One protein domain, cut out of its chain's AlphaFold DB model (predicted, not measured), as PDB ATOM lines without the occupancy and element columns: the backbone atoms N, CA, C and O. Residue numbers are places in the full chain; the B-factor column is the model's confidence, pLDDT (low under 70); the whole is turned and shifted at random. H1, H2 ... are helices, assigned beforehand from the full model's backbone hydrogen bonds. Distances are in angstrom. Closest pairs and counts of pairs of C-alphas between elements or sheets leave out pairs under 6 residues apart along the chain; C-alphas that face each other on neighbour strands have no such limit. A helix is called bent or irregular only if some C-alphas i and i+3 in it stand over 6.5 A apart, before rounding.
ATOM      1  N   GLU A   2      98.019  94.945 195.791       62.84
ATOM      2  CA  GLU A   2      96.934  94.547 196.713       62.84
ATOM      3  C   GLU A   2      95.699  95.463 196.676       62.84
ATOM      4  O   GLU A   2      94.581  94.963 196.633       62.84
ATOM      5  N   PHE A   3      95.876  96.790 196.613       66.12
ATOM      6  CA  PHE A   3      94.747  97.733 196.547       66.12
ATOM      7  C   PHE A   3      93.847  97.511 195.317       66.12
ATOM      8  O   PHE A   3      92.626  97.504 195.435       66.12
ATOM      9  N   ASP A   4      94.443  97.255 194.147       77.44
ATOM     10  CA  ASP A   4      93.695  96.982 192.909       77.44
ATOM     11  C   ASP A   4      92.932  95.648 192.995       77.44
ATOM     12  O   ASP A   4      91.783  95.564 192.569       77.44
ATOM     13  N   ALA A   5      93.520  94.627 193.629       80.06
ATOM     14  CA  ALA A   5      92.860  93.343 193.861       80.06
ATOM     15  C   ALA A   5      91.663  93.461 194.823       80.06
ATOM     16  O   ALA A   5      90.599  92.904 194.549       80.06
ATOM     17  N   VAL A   6      91.803  94.227 195.911       83.81
ATOM     18  CA  VAL A   6      90.704  94.508 196.853       83.81
ATOM     19  C   VAL A   6      89.585  95.286 196.160       83.81
ATOM     20  O   VAL A   6      88.416  94.927 196.284       83.81
ATOM     21  N   MET A   7      89.924  96.299 195.364       84.00
ATOM     22  CA  MET A   7      88.935  97.078 194.616       84.00
ATOM     23  C   MET A   7      88.216  96.239 193.552       84.00
ATOM     24  O   MET A   7      86.998  96.347 193.420       84.00
ATOM     25  N   LYS A   8      88.923  95.347 192.844       86.31
ATOM     26  CA  LYS A   8      88.309  94.366 191.930       86.31
ATOM     27  C   LYS A   8      87.357  93.436 192.662       86.31
ATOM     28  O   LYS A   8      86.260  93.179 192.180       86.31
ATOM     29  N   PHE A   9      87.746  92.960 193.838       87.06
ATOM     30  CA  PHE A   9      86.894  92.112 194.660       87.06
ATOM     31  C   PHE A   9      85.610  92.832 195.106       87.06
ATOM     32  O   PHE A   9      84.519  92.265 194.995       87.06
ATOM     33  N   VAL A  10      85.705  94.093 195.538       87.50
ATOM     34  CA  VAL A  10      84.534  94.931 195.850       87.50
ATOM     35  C   VAL A  10      83.653  95.107 194.612       87.50
ATOM     36  O   VAL A  10      82.444  94.898 194.689       87.50
ATOM     37  N   LEU A  11      84.254  95.403 193.455       87.94
ATOM     38  CA  LEU A  11      83.546  95.554 192.181       87.94
ATOM     39  C   LEU A  11      82.748  94.296 191.817       87.94
ATOM     40  O   LEU A  11      81.569  94.380 191.474       87.94
ATOM     41  N   ILE A  12      83.388  93.129 191.918       89.44
ATOM     42  CA  ILE A  12      82.780  91.823 191.647       89.44
ATOM     43  C   ILE A  12      81.588  91.591 192.577       89.44
ATOM     44  O   ILE A  12      80.528  91.196 192.097       89.44
ATOM     45  N   ASN A  13      81.722  91.877 193.877       89.19
ATOM     46  CA  ASN A  13      80.609  91.750 194.823       89.19
ATOM     47  C   ASN A  13      79.438  92.664 194.444       89.19
ATOM     48  O   ASN A  13      78.299  92.201 194.385       89.19
ATOM     49  N   CYS A  14      79.708  93.931 194.121       87.56
ATOM     50  CA  CYS A  14      78.669  94.875 193.719       87.56
ATOM     51  C   CYS A  14      77.932  94.419 192.452       87.56
ATOM     52  O   CYS A  14      76.702  94.374 192.444       87.56
ATOM     53  N   PHE A  15      78.654  94.035 191.395       90.19
ATOM     54  CA  PHE A  15      78.021  93.541 190.168       90.19
ATOM     55  C   PHE A  15      77.241  92.249 190.394       90.19
ATOM     56  O   PHE A  15      76.159  92.089 189.835       90.19
ATOM     57  N   TYR A  16      77.738  91.347 191.243       88.31
ATOM     58  CA  TYR A  16      77.018  90.117 191.550       88.31
ATOM     59  C   TYR A  16      75.693  90.381 192.268       88.31
ATOM     60  O   TYR A  16      74.675  89.790 191.910       88.31
ATOM     61  N   MET A  17      75.678  91.329 193.208       88.75
ATOM     62  CA  MET A  17      74.448  91.776 193.865       88.75
ATOM     63  C   MET A  17      73.465  92.427 192.885       88.75
ATOM     64  O   MET A  17      72.264  92.180 192.978       88.75
ATOM     65  N   ILE A  18      73.955  93.202 191.910       90.38
ATOM     66  CA  ILE A  18      73.115  93.763 190.838       90.38
ATOM     67  C   ILE A  18      72.490  92.641 190.001       90.38
ATOM     68  O   ILE A  18      71.285  92.655 189.757       90.38
ATOM     69  N   PHE A  19      73.278  91.644 189.590       90.88
ATOM     70  CA  PHE A  19      72.767  90.503 188.827       90.88
ATOM     71  C   PHE A  19      71.730  89.701 189.613       90.88
ATOM     72  O   PHE A  19      70.704  89.319 189.051       90.88
ATOM     73  N   LEU A  20      71.947  89.496 190.915       89.88
ATOM     74  CA  LEU A  20      70.962  88.861 191.786       89.88
ATOM     75  C   LEU A  20      69.661  89.667 191.841       89.88
ATOM     76  O   LEU A  20      68.589  89.100 191.650       89.88
ATOM     77  N   ALA A  21      69.746  90.984 192.047       87.56
ATOM     78  CA  ALA A  21      68.574  91.853 192.094       87.56
ATOM     79  C   ALA A  21      67.776  91.825 190.778       87.56
ATOM     80  O   ALA A  21      66.545  91.810 190.806       87.56
ATOM     81  N   ILE A  22      68.461  91.772 189.630       89.50
ATOM     82  CA  ILE A  22      67.836  91.629 188.308       89.50
ATOM     83  C   ILE A  22      67.084  90.295 188.203       89.50
ATOM     84  O   ILE A  22      65.903  90.292 187.847       89.50
ATOM     85  N   GLU A  23      67.728  89.171 188.529       88.56
ATOM     86  CA  GLU A  23      67.093  87.849 188.436       88.56
ATOM     87  C   GLU A  23      65.905  87.706 189.386       88.56
ATOM     88  O   GLU A  23      64.851  87.223 188.971       88.56
ATOM     89  N   GLU A  24      66.034  88.175 190.625       85.62
ATOM     90  CA  GLU A  24      64.932  88.176 191.588       85.62
ATOM     91  C   GLU A  24      63.783  89.073 191.115       85.62
ATOM     92  O   GLU A  24      62.629  88.662 191.173       85.62
ATOM     93  N   SER A  25      64.063  90.251 190.547       85.38
ATOM     94  CA  SER A  25      63.019  91.131 189.994       85.38
ATOM     95  C   SER A  25      62.248  90.464 188.852       85.38
ATOM     96  O   SER A  25      61.017  90.519 188.804       85.38
ATOM     97  N   ILE A  26      62.959  89.786 187.945       86.19
ATOM     98  CA  ILE A  26      62.348  89.018 186.853       86.19
ATOM     99  C   ILE A  26      61.518  87.860 187.415       86.19
ATOM    100  O   ILE A  26      60.393  87.629 186.970       86.19
ATOM    101  N   PHE A  27      62.047  87.148 188.408       82.00
ATOM    102  CA  PHE A  27      61.356  86.046 189.063       82.00
ATOM    103  C   PHE A  27      60.071  86.508 189.768       82.00
ATOM    104  O   PHE A  27      59.018  85.908 189.544       82.00
ATOM    105  N   MET A  28      60.107  87.611 190.523       79.19
ATOM    106  CA  MET A  28      58.919  88.189 191.169       79.19
ATOM    107  C   MET A  28      57.870  88.624 190.163       79.19
ATOM    108  O   MET A  28      56.690  88.328 190.344       79.19
ATOM    109  N   TYR A  29      58.283  89.304 189.091       80.44
ATOM    110  CA  TYR A  29      57.364  89.719 188.036       80.44
ATOM    111  C   TYR A  29      56.624  88.514 187.443       80.44
ATOM    112  O   TYR A  29      55.412  88.545 187.232       80.44
ATOM    113  N   HIS A  30      57.345  87.419 187.219       75.25
ATOM    114  CA  HIS A  30      56.767  86.175 186.733       75.25
ATOM    115  C   HIS A  30      55.815  85.518 187.731       75.25
ATOM    116  O   HIS A  30      54.747  85.058 187.332       75.25
ATOM    117  N   LEU A  31      56.185  85.489 189.008       69.75
ATOM    118  CA  LEU A  31      55.392  84.871 190.063       69.75
ATOM    119  C   LEU A  31      54.082  85.639 190.300       69.75
ATOM    120  O   LEU A  31      53.019  85.023 190.316       69.75
ATOM    121  N   LYS A  32      54.139  86.981 190.340       67.75
ATOM    122  CA  LYS A  32      52.958  87.862 190.433       67.75
ATOM    123  C   LYS A  32      51.997  87.674 189.251       67.75
ATOM    124  O   LYS A  32      50.788  87.748 189.432       67.75
ATOM    125  N   ARG A  33      52.513  87.377 188.052       66.81
ATOM    126  CA  ARG A  33      51.683  87.137 186.856       66.81
ATOM    127  C   ARG A  33      50.997  85.766 186.842       66.81
ATOM    128  O   ARG A  33      49.981  85.616 186.175       66.81
ATOM    129  N   GLU A  34      51.559  84.767 187.519       64.31
ATOM    130  CA  GLU A  34      51.020  83.399 187.556       64.31
ATOM    131  C   GLU A  34      50.052  83.155 188.719       64.31
ATOM    132  O   GLU A  34      49.209  82.270 188.603       64.31
ATOM    133  N   LEU A  35      50.161  83.912 189.816       57.12
ATOM    134  CA  LEU A  35      49.382  83.663 191.033       57.12
ATOM    135  C   LEU A  35      48.066  84.434 191.148       57.12
ATOM    136  O   LEU A  35      47.308  84.101 192.041       57.12
ATOM    137  N   GLY A  36      47.753  85.378 190.251       51.00
ATOM    138  CA  GLY A  36      46.466  86.086 190.266       51.00
ATOM    139  C   GLY A  36      46.166  86.725 191.623       51.00
ATOM    140  O   GLY A  36      45.408  86.154 192.385       51.00
ATOM    141  N   GLU A  37      46.800  87.874 191.895       55.53
ATOM    142  CA  GLU A  37      46.580  88.761 193.058       55.53
ATOM    143  C   GLU A  37      45.791  88.164 194.235       55.53
ATOM    144  O   GLU A  37      44.677  88.587 194.499       55.53
ATOM    145  N   GLU A  38      46.372  87.232 194.987       49.66
ATOM    146  CA  GLU A  38      45.982  87.013 196.378       49.66
ATOM    147  C   GLU A  38      47.095  86.261 197.121       49.66
ATOM    148  O   GLU A  38      47.714  85.339 196.599       49.66
ATOM    149  N   GLU A  39      47.351  86.735 198.343       44.22
ATOM    150  CA  GLU A  39      48.300  86.230 199.349       44.22
ATOM    151  C   GLU A  39      49.785  86.629 199.203       44.22
ATOM    152  O   GLU A  39      50.659  85.883 198.769       44.22
ATOM    153  N   SER A  40      50.062  87.878 199.597       45.81
ATOM    154  CA  SER A  40      50.942  88.279 200.724       45.81
ATOM    155  C   SER A  40      52.160  87.420 201.150       45.81
ATOM    156  O   SER A  40      52.615  87.526 202.288       45.81
ATOM    157  N   GLU A  41      52.808  86.674 200.257       49.06
ATOM    158  CA  GLU A  41      54.131  86.066 200.500       49.06
ATOM    159  C   GLU A  41      55.307  87.040 200.260       49.06
ATOM    160  O   GLU A  41      56.463  86.622 200.185       49.06
ATOM    161  N   GLU A  42      55.063  88.354 200.160       50.41
ATOM    162  CA  GLU A  42      56.077  89.373 199.819       50.41
ATOM    163  C   GLU A  42      57.363  89.288 200.677       50.41
ATOM    164  O   GLU A  42      58.466  89.532 200.184       50.41
ATOM    165  N   ASN A  43      57.254  88.819 201.926       50.25
ATOM    166  CA  ASN A  43      58.387  88.651 202.842       50.25
ATOM    167  C   ASN A  43      59.255  87.400 202.592       50.25
ATOM    168  O   ASN A  43      60.466  87.453 202.817       50.25
ATOM    169  N   VAL A  44      58.699  86.285 202.103       57.22
ATOM    170  CA  VAL A  44      59.469  85.044 201.813       57.22
ATOM    171  C   VAL A  44      60.413  85.252 200.622       57.22
ATOM    172  O   VAL A  44      61.446  84.593 200.466       57.22
ATOM    173  N   TYR A  45      60.059  86.220 199.789       59.03
ATOM    174  CA  TYR A  45      60.696  86.558 198.534       59.03
ATOM    175  C   TYR A  45      61.769  87.649 198.659       59.03
ATOM    176  O   TYR A  45      62.754  87.601 197.929       59.03
ATOM    177  N   ALA A  46      61.649  88.574 199.617       66.81
ATOM    178  CA  ALA A  46      62.695  89.559 199.921       66.81
ATOM    179  C   ALA A  46      63.853  88.975 200.758       66.81
ATOM    180  O   ALA A  46      64.974  89.491 200.733       66.81
ATOM    181  N   LEU A  47      63.599  87.877 201.482       75.25
ATOM    182  CA  LEU A  47      64.563  87.238 202.380       75.25
ATOM    183  C   LEU A  47      65.892  86.846 201.694       75.25
ATOM    184  O   LEU A  47      66.946  87.165 202.246       75.25
ATOM    185  N   PRO A  48      65.904  86.213 200.500       78.94
ATOM    186  CA  PRO A  48      67.149  85.831 199.834       78.94
ATOM    187  C   PRO A  48      68.008  87.034 199.431       78.94
ATOM    188  O   PRO A  48      69.230  86.969 199.552       78.94
ATOM    189  N   ILE A  49      67.388  88.147 199.019       82.00
ATOM    190  CA  ILE A  49      68.097  89.391 198.680       82.00
ATOM    191  C   ILE A  49      68.718  89.999 199.936       82.00
ATOM    192  O   ILE A  49      69.893  90.369 199.925       82.00
ATOM    193  N   LEU A  50      67.959  90.077 201.032       84.69
ATOM    194  CA  LEU A  50      68.445  90.622 202.301       84.69
ATOM    195  C   LEU A  50      69.612  89.798 202.854       84.69
ATOM    196  O   LEU A  50      70.654  90.363 203.183       84.69
ATOM    197  N   ILE A  51      69.476  88.469 202.885       85.12
ATOM    198  CA  ILE A  51      70.545  87.556 203.312       85.12
ATOM    199  C   ILE A  51      71.781  87.747 202.425       85.12
ATOM    200  O   ILE A  51      72.880  87.949 202.937       85.12
ATOM    201  N   SER A  52      71.607  87.759 201.103       86.62
ATOM    202  CA  SER A  52      72.711  87.952 200.155       86.62
ATOM    203  C   SER A  52      73.401  89.304 200.339       86.62
ATOM    204  O   SER A  52      74.624  89.379 200.293       86.62
ATOM    205  N   THR A  53      72.644  90.358 200.651       87.12
ATOM    206  CA  THR A  53      73.186  91.696 200.928       87.12
ATOM    207  C   THR A  53      74.041  91.700 202.194       87.12
ATOM    208  O   THR A  53      75.163  92.204 202.177       87.12
ATOM    209  N   VAL A  54      73.560  91.087 203.281       89.00
ATOM    210  CA  VAL A  54      74.320  90.970 204.538       89.00
ATOM    211  C   VAL A  54      75.617  90.192 204.313       89.00
ATOM    212  O   VAL A  54      76.689  90.652 204.708       89.00
ATOM    213  N   PHE A  55      75.543  89.046 203.631       89.50
ATOM    214  CA  PHE A  55      76.728  88.242 203.336       89.50
ATOM    215  C   PHE A  55      77.665  88.912 202.328       89.50
ATOM    216  O   PHE A  55      78.872  88.719 202.436       89.50
ATOM    217  N   SER A  56      77.161  89.733 201.403       88.56
ATOM    218  CA  SER A  56      77.981  90.547 200.499       88.56
ATOM    219  C   SER A  56      78.768  91.613 201.257       88.56
ATOM    220  O   SER A  56      79.963  91.771 201.014       88.56
ATOM    221  N   ILE A  57      78.138  92.309 202.205       89.12
ATOM    222  CA  ILE A  57      78.822  93.290 203.057       89.12
ATOM    223  C   ILE A  57      79.877  92.581 203.913       89.12
ATOM    224  O   ILE A  57      81.032  93.007 203.958       89.12
ATOM    225  N   TYR A  58      79.519  91.452 204.529       89.06
ATOM    226  CA  TYR A  58      80.453  90.636 205.302       89.06
ATOM    227  C   TYR A  58      81.629  90.121 204.452       89.06
ATOM    228  O   TYR A  58      82.773  90.139 204.909       89.06
ATOM    229  N   SER A  59      81.371  89.736 203.198       88.00
ATOM    230  CA  SER A  59      82.382  89.382 202.192       88.00
ATOM    231  C   SER A  59      83.425  90.483 202.032       88.00
ATOM    232  O   SER A  59      84.618  90.200 202.053       88.00
ATOM    233  N   ILE A  60      82.976  91.737 201.907       88.19
ATOM    234  CA  ILE A  60      83.844  92.909 201.746       88.19
ATOM    235  C   ILE A  60      84.694  93.133 202.998       88.19
ATOM    236  O   ILE A  60      85.907  93.280 202.884       88.19
ATOM    237  N   PHE A  61      84.087  93.082 204.186       87.12
ATOM    238  CA  PHE A  61      84.811  93.276 205.448       87.12
ATOM    239  C   PHE A  61      85.855  92.193 205.731       87.12
ATOM    240  O   PHE A  61      86.887  92.479 206.332       87.12
ATOM    241  N   THR A  62      85.590  90.955 205.319       89.62
ATOM    242  CA  THR A  62      86.468  89.806 205.590       89.62
ATOM    243  C   THR A  62      87.369  89.426 204.420       89.62
ATOM    244  O   THR A  62      88.147  88.484 204.552       89.62
ATOM    245  N   LEU A  63      87.259  90.121 203.280       85.81
ATOM    246  CA  LEU A  63      87.913  89.761 202.015       85.81
ATOM    247  C   LEU A  63      87.708  88.280 201.637       85.81
ATOM    248  O   LEU A  63      88.578  87.637 201.053       85.81
ATOM    249  N   SER A  64      86.551  87.720 201.992       87.50
ATOM    250  CA  SER A  64      86.192  86.324 201.727       87.50
ATOM    251  C   SER A  64      85.171  86.251 200.602       87.50
ATOM    252  O   SER A  64      84.402  87.179 200.421       87.50
ATOM    253  N   TYR A  65      85.075  85.149 199.863       83.56
ATOM    254  CA  TYR A  65      84.112  85.014 198.754       83.56
ATOM    255  C   TYR A  65      82.701  84.562 199.188       83.56
ATOM    256  O   TYR A  65      81.884  84.181 198.349       83.56
ATOM    257  N   ILE A  66      82.395  84.584 200.488       86.06
ATOM    258  CA  ILE A  66      81.156  84.020 201.049       86.06
ATOM    259  C   ILE A  66      79.881  84.678 200.502       86.06
ATOM    260  O   ILE A  66      78.900  83.984 200.247       86.06
ATOM    261  N   GLY A  67      79.904  85.987 200.241       82.88
ATOM    262  CA  GLY A  67      78.791  86.727 199.646       82.88
ATOM    263  C   GLY A  67      78.437  86.241 198.243       82.88
ATOM    264  O   GLY A  67      77.257  86.102 197.922       82.88
ATOM    265  N   ILE A  68      79.448  85.891 197.439       83.81
ATOM    266  CA  ILE A  68      79.248  85.304 196.107       83.81
ATOM    267  C   ILE A  68      78.616  83.915 196.233       83.81
ATOM    268  O   ILE A  68      77.661  83.609 195.527       83.81
ATOM    269  N   TYR A  69      79.081  83.087 197.171       85.38
ATOM    270  CA  TYR A  69      78.492  81.764 197.398       85.38
ATOM    271  C   TYR A  69      77.015  81.839 197.799       85.38
ATOM    272  O   TYR A  69      76.178  81.169 197.194       85.38
ATOM    273  N   VAL A  70      76.678  82.671 198.788       86.44
ATOM    274  CA  VAL A  70      75.296  82.833 199.270       86.44
ATOM    275  C   VAL A  70      74.381  83.357 198.161       86.44
ATOM    276  O   VAL A  70      73.299  82.817 197.940       86.44
ATOM    277  N   SER A  71      74.844  84.352 197.408       83.44
ATOM    278  CA  SER A  71      74.090  84.929 196.291       83.44
ATOM    279  C   SER A  71      73.897  83.926 195.141       83.44
ATOM    280  O   SER A  71      72.835  83.876 194.523       83.44
ATOM    281  N   GLY A  72      74.882  83.057 194.885       85.88
ATOM    282  CA  GLY A  72      74.761  81.976 193.907       85.88
ATOM    283  C   GLY A  72      73.719  80.930 194.313       85.88
ATOM    284  O   GLY A  72      72.949  80.462 193.474       85.88
ATOM    285  N   LEU A  73      73.627  80.612 195.610       88.19
ATOM    286  CA  LEU A  73      72.564  79.755 196.144       88.19
ATOM    287  C   LEU A  73      71.179  80.399 195.996       88.19
ATOM    288  O   LEU A  73      70.217  79.699 195.672       88.19
ATOM    289  N   ALA A  74      71.071  81.720 196.172       86.12
ATOM    290  CA  ALA A  74      69.827  82.444 195.919       86.12
ATOM    291  C   ALA A  74      69.402  82.332 194.442       86.12
ATOM    292  O   ALA A  74      68.261  81.971 194.162       86.12
ATOM    293  N   MET A  75      70.328  82.489 193.490       86.19
ATOM    294  CA  MET A  75      70.033  82.265 192.065       86.19
ATOM    295  C   MET A  75      69.650  80.808 191.747       86.19
ATOM    296  O   MET A  75      68.792  80.563 190.897       86.19
ATOM    297  N   LEU A  76      70.244  79.825 192.433       88.06
ATOM    298  CA  LEU A  76      69.938  78.404 192.228       88.06
ATOM    299  C   LEU A  76      68.474  78.075 192.561       88.06
ATOM    300  O   LEU A  76      67.852  77.266 191.868       88.06
ATOM    301  N   LYS A  77      67.899  78.732 193.576       86.38
ATOM    302  CA  LYS A  77      66.470  78.615 193.913       86.38
ATOM    303  C   LYS A  77      65.590  78.914 192.695       86.38
ATOM    304  O   LYS A  77      64.670  78.145 192.411       86.38
ATOM    305  N   THR A  78      65.885  79.983 191.958       84.19
ATOM    306  CA  THR A  78      65.134  80.381 190.755       84.19
ATOM    307  C   THR A  78      65.151  79.278 189.702       84.19
ATOM    308  O   THR A  78      64.098  78.903 189.184       84.19
ATOM    309  N   LEU A  79      66.317  78.680 189.444       87.38
ATOM    310  CA  LEU A  79      66.438  77.560 188.510       87.38
ATOM    311  C   LEU A  79      65.592  76.353 188.949       87.38
ATOM    312  O   LEU A  79      64.852  75.801 188.133       87.38
ATOM    313  N   ILE A  80      65.653  75.968 190.229       86.56
ATOM    314  CA  ILE A  80      64.875  74.842 190.776       86.56
ATOM    315  C   ILE A  80      63.373  75.062 190.555       86.56
ATOM    316  O   ILE A  80      62.663  74.148 190.123       86.56
ATOM    317  N   ILE A  81      62.880  76.274 190.815       84.44
ATOM    318  CA  ILE A  81      61.460  76.603 190.653       84.44
ATOM    319  C   ILE A  81      61.051  76.545 189.177       84.44
ATOM    320  O   ILE A  81      60.018  75.953 188.857       84.44
ATOM    321  N   LEU A  82      61.863  77.097 188.270       85.94
ATOM    322  CA  LEU A  82      61.593  77.056 186.830       85.94
ATOM    323  C   LEU A  82      61.558  75.619 186.286       85.94
ATOM    324  O   LEU A  82      60.671  75.286 185.498       85.94
ATOM    325  N   VAL A  83      62.473  74.754 186.743       88.50
ATOM    326  CA  VAL A  83      62.494  73.321 186.400       88.50
ATOM    327  C   VAL A  83      61.230  72.628 186.901       88.50
ATOM    328  O   VAL A  83      60.565  71.933 186.131       88.50
ATOM    329  N   ARG A  84      60.843  72.854 188.163       85.25
ATOM    330  CA  ARG A  84      59.629  72.263 188.748       85.25
ATOM    331  C   ARG A  84      58.365  72.681 187.992       85.25
ATOM    332  O   ARG A  84      57.485  71.849 187.782       85.25
ATOM    333  N   LYS A  85      58.292  73.941 187.554       85.19
ATOM    334  CA  LYS A  85      57.186  74.481 186.746       85.19
ATOM    335  C   LYS A  85      57.257  74.105 185.257       85.19
ATOM    336  O   LYS A  85      56.326  74.407 184.523       85.19
ATOM    337  N   LYS A  86      58.319  73.420 184.806       89.06
ATOM    338  CA  LYS A  86      58.557  73.041 183.396       89.06
ATOM    339  C   LYS A  86      58.565  74.244 182.433       89.06
ATOM    340  O   LYS A  86      58.186  74.128 181.268       89.06
ATOM    341  N   GLU A  87      59.042  75.398 182.896       86.75
ATOM    342  CA  GLU A  87      59.124  76.652 182.130       86.75
ATOM    343  C   GLU A  87      60.376  76.682 181.227       86.75
ATOM    344  O   GLU A  87      61.266  77.521 181.371       86.75
ATOM    345  N   TRP A  88      60.468  75.749 180.274       89.12
ATOM    346  CA  TRP A  88      61.682  75.492 179.479       89.12
ATOM    347  C   TRP A  88      62.257  76.721 178.772       89.12
ATOM    348  O   TRP A  88      63.466  76.937 178.796       89.12
ATOM    349  N   LYS A  89      61.400  77.569 178.187       90.50
ATOM    350  CA  LYS A  89      61.849  78.812 177.537       90.50
ATOM    351  C   LYS A  89      62.568  79.727 178.530       90.50
ATOM    352  O   LYS A  89      63.613  80.279 178.207       90.50
ATOM    353  N   ARG A  90      62.044  79.861 179.751       88.00
ATOM    354  CA  ARG A  90      62.628  80.724 180.788       88.00
ATOM    355  C   ARG A  90      63.901  80.132 181.375       88.00
ATOM    356  O   ARG A  90      64.819  80.889 181.653       88.00
ATOM    357  N   ILE A  91      63.993  78.806 181.488       91.44
ATOM    358  CA  ILE A  91      65.237  78.121 181.878       91.44
ATOM    359  C   ILE A  91      66.365  78.464 180.898       91.44
ATOM    360  O   ILE A  91      67.476  78.766 181.331       91.44
ATOM    361  N   ILE A  92      66.082  78.474 179.591       92.19
ATOM    362  CA  ILE A  92      67.065  78.853 178.564       92.19
ATOM    363  C   ILE A  92      67.500  80.312 178.749       92.19
ATOM    364  O   ILE A  92      68.698  80.581 178.812       92.19
ATOM    365  N   TYR A  93      66.553  81.247 178.900       91.62
ATOM    366  CA  TYR A  93      66.885  82.661 179.129       91.62
ATOM    367  C   TYR A  93      67.691  82.881 180.411       91.62
ATOM    368  O   TYR A  93      68.689  83.598 180.381       91.62
ATOM    369  N   PHE A  94      67.295  82.239 181.512       91.56
ATOM    370  CA  PHE A  94      68.028  82.269 182.774       91.56
ATOM    371  C   PHE A  94      69.460  81.763 182.582       91.56
ATOM    372  O   PHE A  94      70.406  82.459 182.932       91.56
ATOM    373  N   SER A  95      69.631  80.610 181.929       90.94
ATOM    374  CA  SER A  95      70.948  80.006 181.698       90.94
ATOM    375  C   SER A  95      71.864  80.907 180.864       90.94
ATOM    376  O   SER A  95      73.028  81.088 181.214       90.94
ATOM    377  N   ILE A  96      71.343  81.522 179.795       93.06
ATOM    378  CA  ILE A  96      72.106  82.463 178.958       93.06
ATOM    379  C   ILE A  96      72.571  83.668 179.787       93.06
ATOM    380  O   ILE A  96      73.741  84.049 179.715       93.06
ATOM    381  N   ARG A  97      71.684  84.249 180.605       93.12
ATOM    382  CA  ARG A  97      72.034  85.377 181.480       93.12
ATOM    383  C   ARG A  97      73.056  84.983 182.540       93.12
ATOM    384  O   ARG A  97      74.037  85.696 182.708       93.12
ATOM    385  N   SER A  98      72.901  83.825 183.184       90.00
ATOM    386  CA  SER A  98      73.877  83.318 184.155       90.00
ATOM    387  C   SER A  98      75.268  83.148 183.540       90.00
ATOM    388  O   SER A  98      76.256  83.541 184.158       90.00
ATOM    389  N   VAL A  99      75.363  82.627 182.312       91.75
ATOM    390  CA  VAL A  99      76.644  82.523 181.587       91.75
ATOM    391  C   VAL A  99      77.242  83.905 181.331       91.75
ATOM    392  O   VAL A  99      78.440  84.100 181.547       91.75
ATOM    393  N   PHE A 100      76.423  84.876 180.918       92.06
ATOM    394  CA  PHE A 100      76.874  86.253 180.728       92.06
ATOM    395  C   PHE A 100      77.394  86.871 182.034       92.06
ATOM    396  O   PHE A 100      78.491  87.425 182.044       92.06
ATOM    397  N   TYR A 101      76.669  86.713 183.146       90.75
ATOM    398  CA  TYR A 101      77.077  87.220 184.460       90.75
ATOM    399  C   TYR A 101      78.421  86.646 184.901       90.75
ATOM    400  O   TYR A 101      79.325  87.399 185.258       90.75
ATOM    401  N   VAL A 102      78.586  85.321 184.829       89.56
ATOM    402  CA  VAL A 102      79.843  84.656 185.202       89.56
ATOM    403  C   VAL A 102      80.990  85.124 184.309       89.56
ATOM    404  O   VAL A 102      82.058  85.456 184.819       89.56
ATOM    405  N   SER A 103      80.765  85.215 182.997       88.75
ATOM    406  CA  SER A 103      81.787  85.665 182.043       88.75
ATOM    407  C   SER A 103      82.218  87.110 182.308       88.75
ATOM    408  O   SER A 103      83.408  87.417 182.280       88.75
ATOM    409  N   PHE A 104      81.267  87.992 182.619       88.88
ATOM    410  CA  PHE A 104      81.531  89.392 182.939       88.88
ATOM    411  C   PHE A 104      82.345  89.552 184.233       88.88
ATOM    412  O   PHE A 104      83.319  90.303 184.272       88.88
ATOM    413  N   LEU A 105      82.000  88.809 185.286       89.38
ATOM    414  CA  LEU A 105      82.733  88.856 186.559       89.38
ATOM    415  C   LEU A 105      84.122  88.241 186.427       89.38
ATOM    416  O   LEU A 105      85.084  88.766 186.983       89.38
ATOM    417  N   TYR A 106      84.236  87.155 185.660       88.75
ATOM    418  CA  TYR A 106      85.522  86.548 185.352       88.75
ATOM    419  C   TYR A 106      86.420  87.509 184.572       88.75
ATOM    420  O   TYR A 106      87.606  87.605 184.869       88.75
ATOM    421  N   TYR A 107      85.864  88.280 183.634       87.38
ATOM    422  CA  TYR A 107      86.608  89.325 182.934       87.38
ATOM    423  C   TYR A 107      87.173  90.377 183.903       87.38
ATOM    424  O   TYR A 107      88.358  90.697 183.823       87.38
ATOM    425  N   ILE A 108      86.371  90.862 184.859       86.81
ATOM    426  CA  ILE A 108      86.832  91.800 185.900       86.81
ATOM    427  C   ILE A 108      87.943  91.179 186.757       86.81
ATOM    428  O   ILE A 108      88.909  91.857 187.107       86.81
ATOM    429  N   TYR A 109      87.807  89.899 187.099       85.56
ATOM    430  CA  TYR A 109      88.786  89.177 187.904       85.56
ATOM    431  C   TYR A 109      90.117  88.965 187.168       85.56
ATOM    432  O   TYR A 109      91.180  89.201 187.736       85.56
ATOM    433  N   ALA A 110      90.064  88.523 185.910       85.81
ATOM    434  CA  ALA A 110      91.230  88.105 185.134       85.81
ATOM    435  C   ALA A 110      91.958  89.266 184.440       85.81
ATOM    436  O   ALA A 110      93.106  89.117 184.020       85.81
ATOM    437  N   THR A 111      91.305  90.418 184.272       83.25
ATOM    438  CA  THR A 111      91.917  91.559 183.594       83.25
ATOM    439  C   THR A 111      92.982  92.232 184.463       83.25
ATOM    440  O   THR A 111      92.782  92.513 185.645       83.25
ATOM    441  N   ASN A 112      94.114  92.581 183.846       77.81
ATOM    442  CA  ASN A 112      95.156  93.412 184.463       77.81
ATOM    443  C   ASN A 112      94.829  94.912 184.393       77.81
ATOM    444  O   ASN A 112      95.611  95.743 184.847       77.81
ATOM    445  N   THR A 113      93.678  95.258 183.818       76.94
ATOM    446  CA  THR A 113      93.218  96.641 183.701       76.94
ATOM    447  C   THR A 113      93.010  97.231 185.104       76.94
ATOM    448  O   THR A 113      92.366  96.573 185.930       76.94
ATOM    449  N   PRO A 114      93.547  98.432 185.396       71.44
ATOM    450  CA  PRO A 114      93.295  99.126 186.655       71.44
ATOM    451  C   PRO A 114      91.802  99.395 186.832       71.44
ATOM    452  O   PRO A 114      91.118  99.740 185.864       71.44
ATOM    453  N   VAL A 115      91.297  99.307 188.063       67.94
ATOM    454  CA  VAL A 115      89.867  99.525 188.353       67.94
ATOM    455  C   VAL A 115      89.357 100.885 187.853       67.94
ATOM    456  O   VAL A 115      88.253 100.966 187.323       67.94
ATOM    457  N   GLU A 116      90.178 101.934 187.910       64.19
ATOM    458  CA  GLU A 116      89.854 103.276 187.393       64.19
ATOM    459  C   GLU A 116      89.466 103.280 185.903       64.19
ATOM    460  O   GLU A 116      88.622 104.065 185.468       64.19
ATOM    461  N   GLN A 117      90.041 102.369 185.111       66.88
ATOM    462  CA  GLN A 117      89.735 102.224 183.688       66.88
ATOM    463  C   GLN A 117      88.494 101.355 183.440       66.88
ATOM    464  O   GLN A 117      87.852 101.507 182.404       66.88
ATOM    465  N   LEU A 118      88.117 100.490 184.390       67.75
ATOM    466  CA  LEU A 118      86.879  99.701 184.334       67.75
ATOM    467  C   LEU A 118      85.626 100.555 184.597       67.75
ATOM    468  O   LEU A 118      84.545 100.207 184.130       67.75
ATOM    469  N   PHE A 119      85.764 101.682 185.301       58.66
ATOM    470  CA  PHE A 119      84.657 102.575 185.663       58.66
ATOM    471  C   PHE A 119      84.332 103.677 184.641       58.66
ATOM    472  O   PHE A 119      83.513 104.541 184.936       58.66
ATOM    473  N   PHE A 120      84.962 103.701 183.460       53.50
ATOM    474  CA  PHE A 120      84.869 104.833 182.515       53.50
ATOM    475  C   PHE A 120      85.291 106.202 183.108       53.50
ATOM    476  O   PHE A 120      85.119 107.228 182.455       53.50
TER     477      PHE A 120
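What this domain is: This is residues 2 to 120 of the 124 residues of an uncharacterized protein of Clostridium perfringens D str. JGS1721 (UniProt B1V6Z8). Four long helices run side by side in an up-and-down bundle, each against the one before it: H2, H3 and H4 wrap round one side of H1, the longest. At one end the short H5 packs on residues 4 to 8 of H1; residues 31 to 41, of which 31 to 35 belong to H1, stick out at the other. The printed part has 119 residues, with five named helices, H1 to H5 in chain order, and no named strand; the class is all helix. It is only just compact, close to loose, with a radius of gyration of the C-alphas of 16.1 A, and elongated, 51 by 27 by 23 A.

Where its parts are: H1, residues 2 to 35, begins at C-alpha 2 (96.934, 94.547, 196.713) and measures 49.1 A. H2, residues 42 to 62, measures 30.9 A and is irregular, but only just: C-alphas 45 and 48 are 6.6 A apart. H3, residues 66 to 84, measures 27.4 A. H4, residues 88 to 110, measures 32.6 A and ends at C-alpha 110 (91.230, 88.105, 185.134). H5 is residues 115 to 118, 5.0 A.

How they stand to each other: H1 is the hub. It touches H2 at a shallow tilt of 5 degrees, opposite ways, closest at the C-alphas of Val 10 and Ile 60, 6.3 A. With residues 13 to 27 alone it touches H3, the same way at 24 degrees, a shallow tilt; the closest C-alphas are those of Leu 20 and Met 75, 6.7 A. H2 and H4 are apart. Every O i to N i+4 pair is within hydrogen-bond range in H1 and H4, against 15 of 17 in H2 and 14 of 15 in H3; H5 is too short for one.

The domain as a whole: The printed part has no cut and no long link. pLDDT is under 70 at residues 2 to 3, 31 to 46 and 115 to 120.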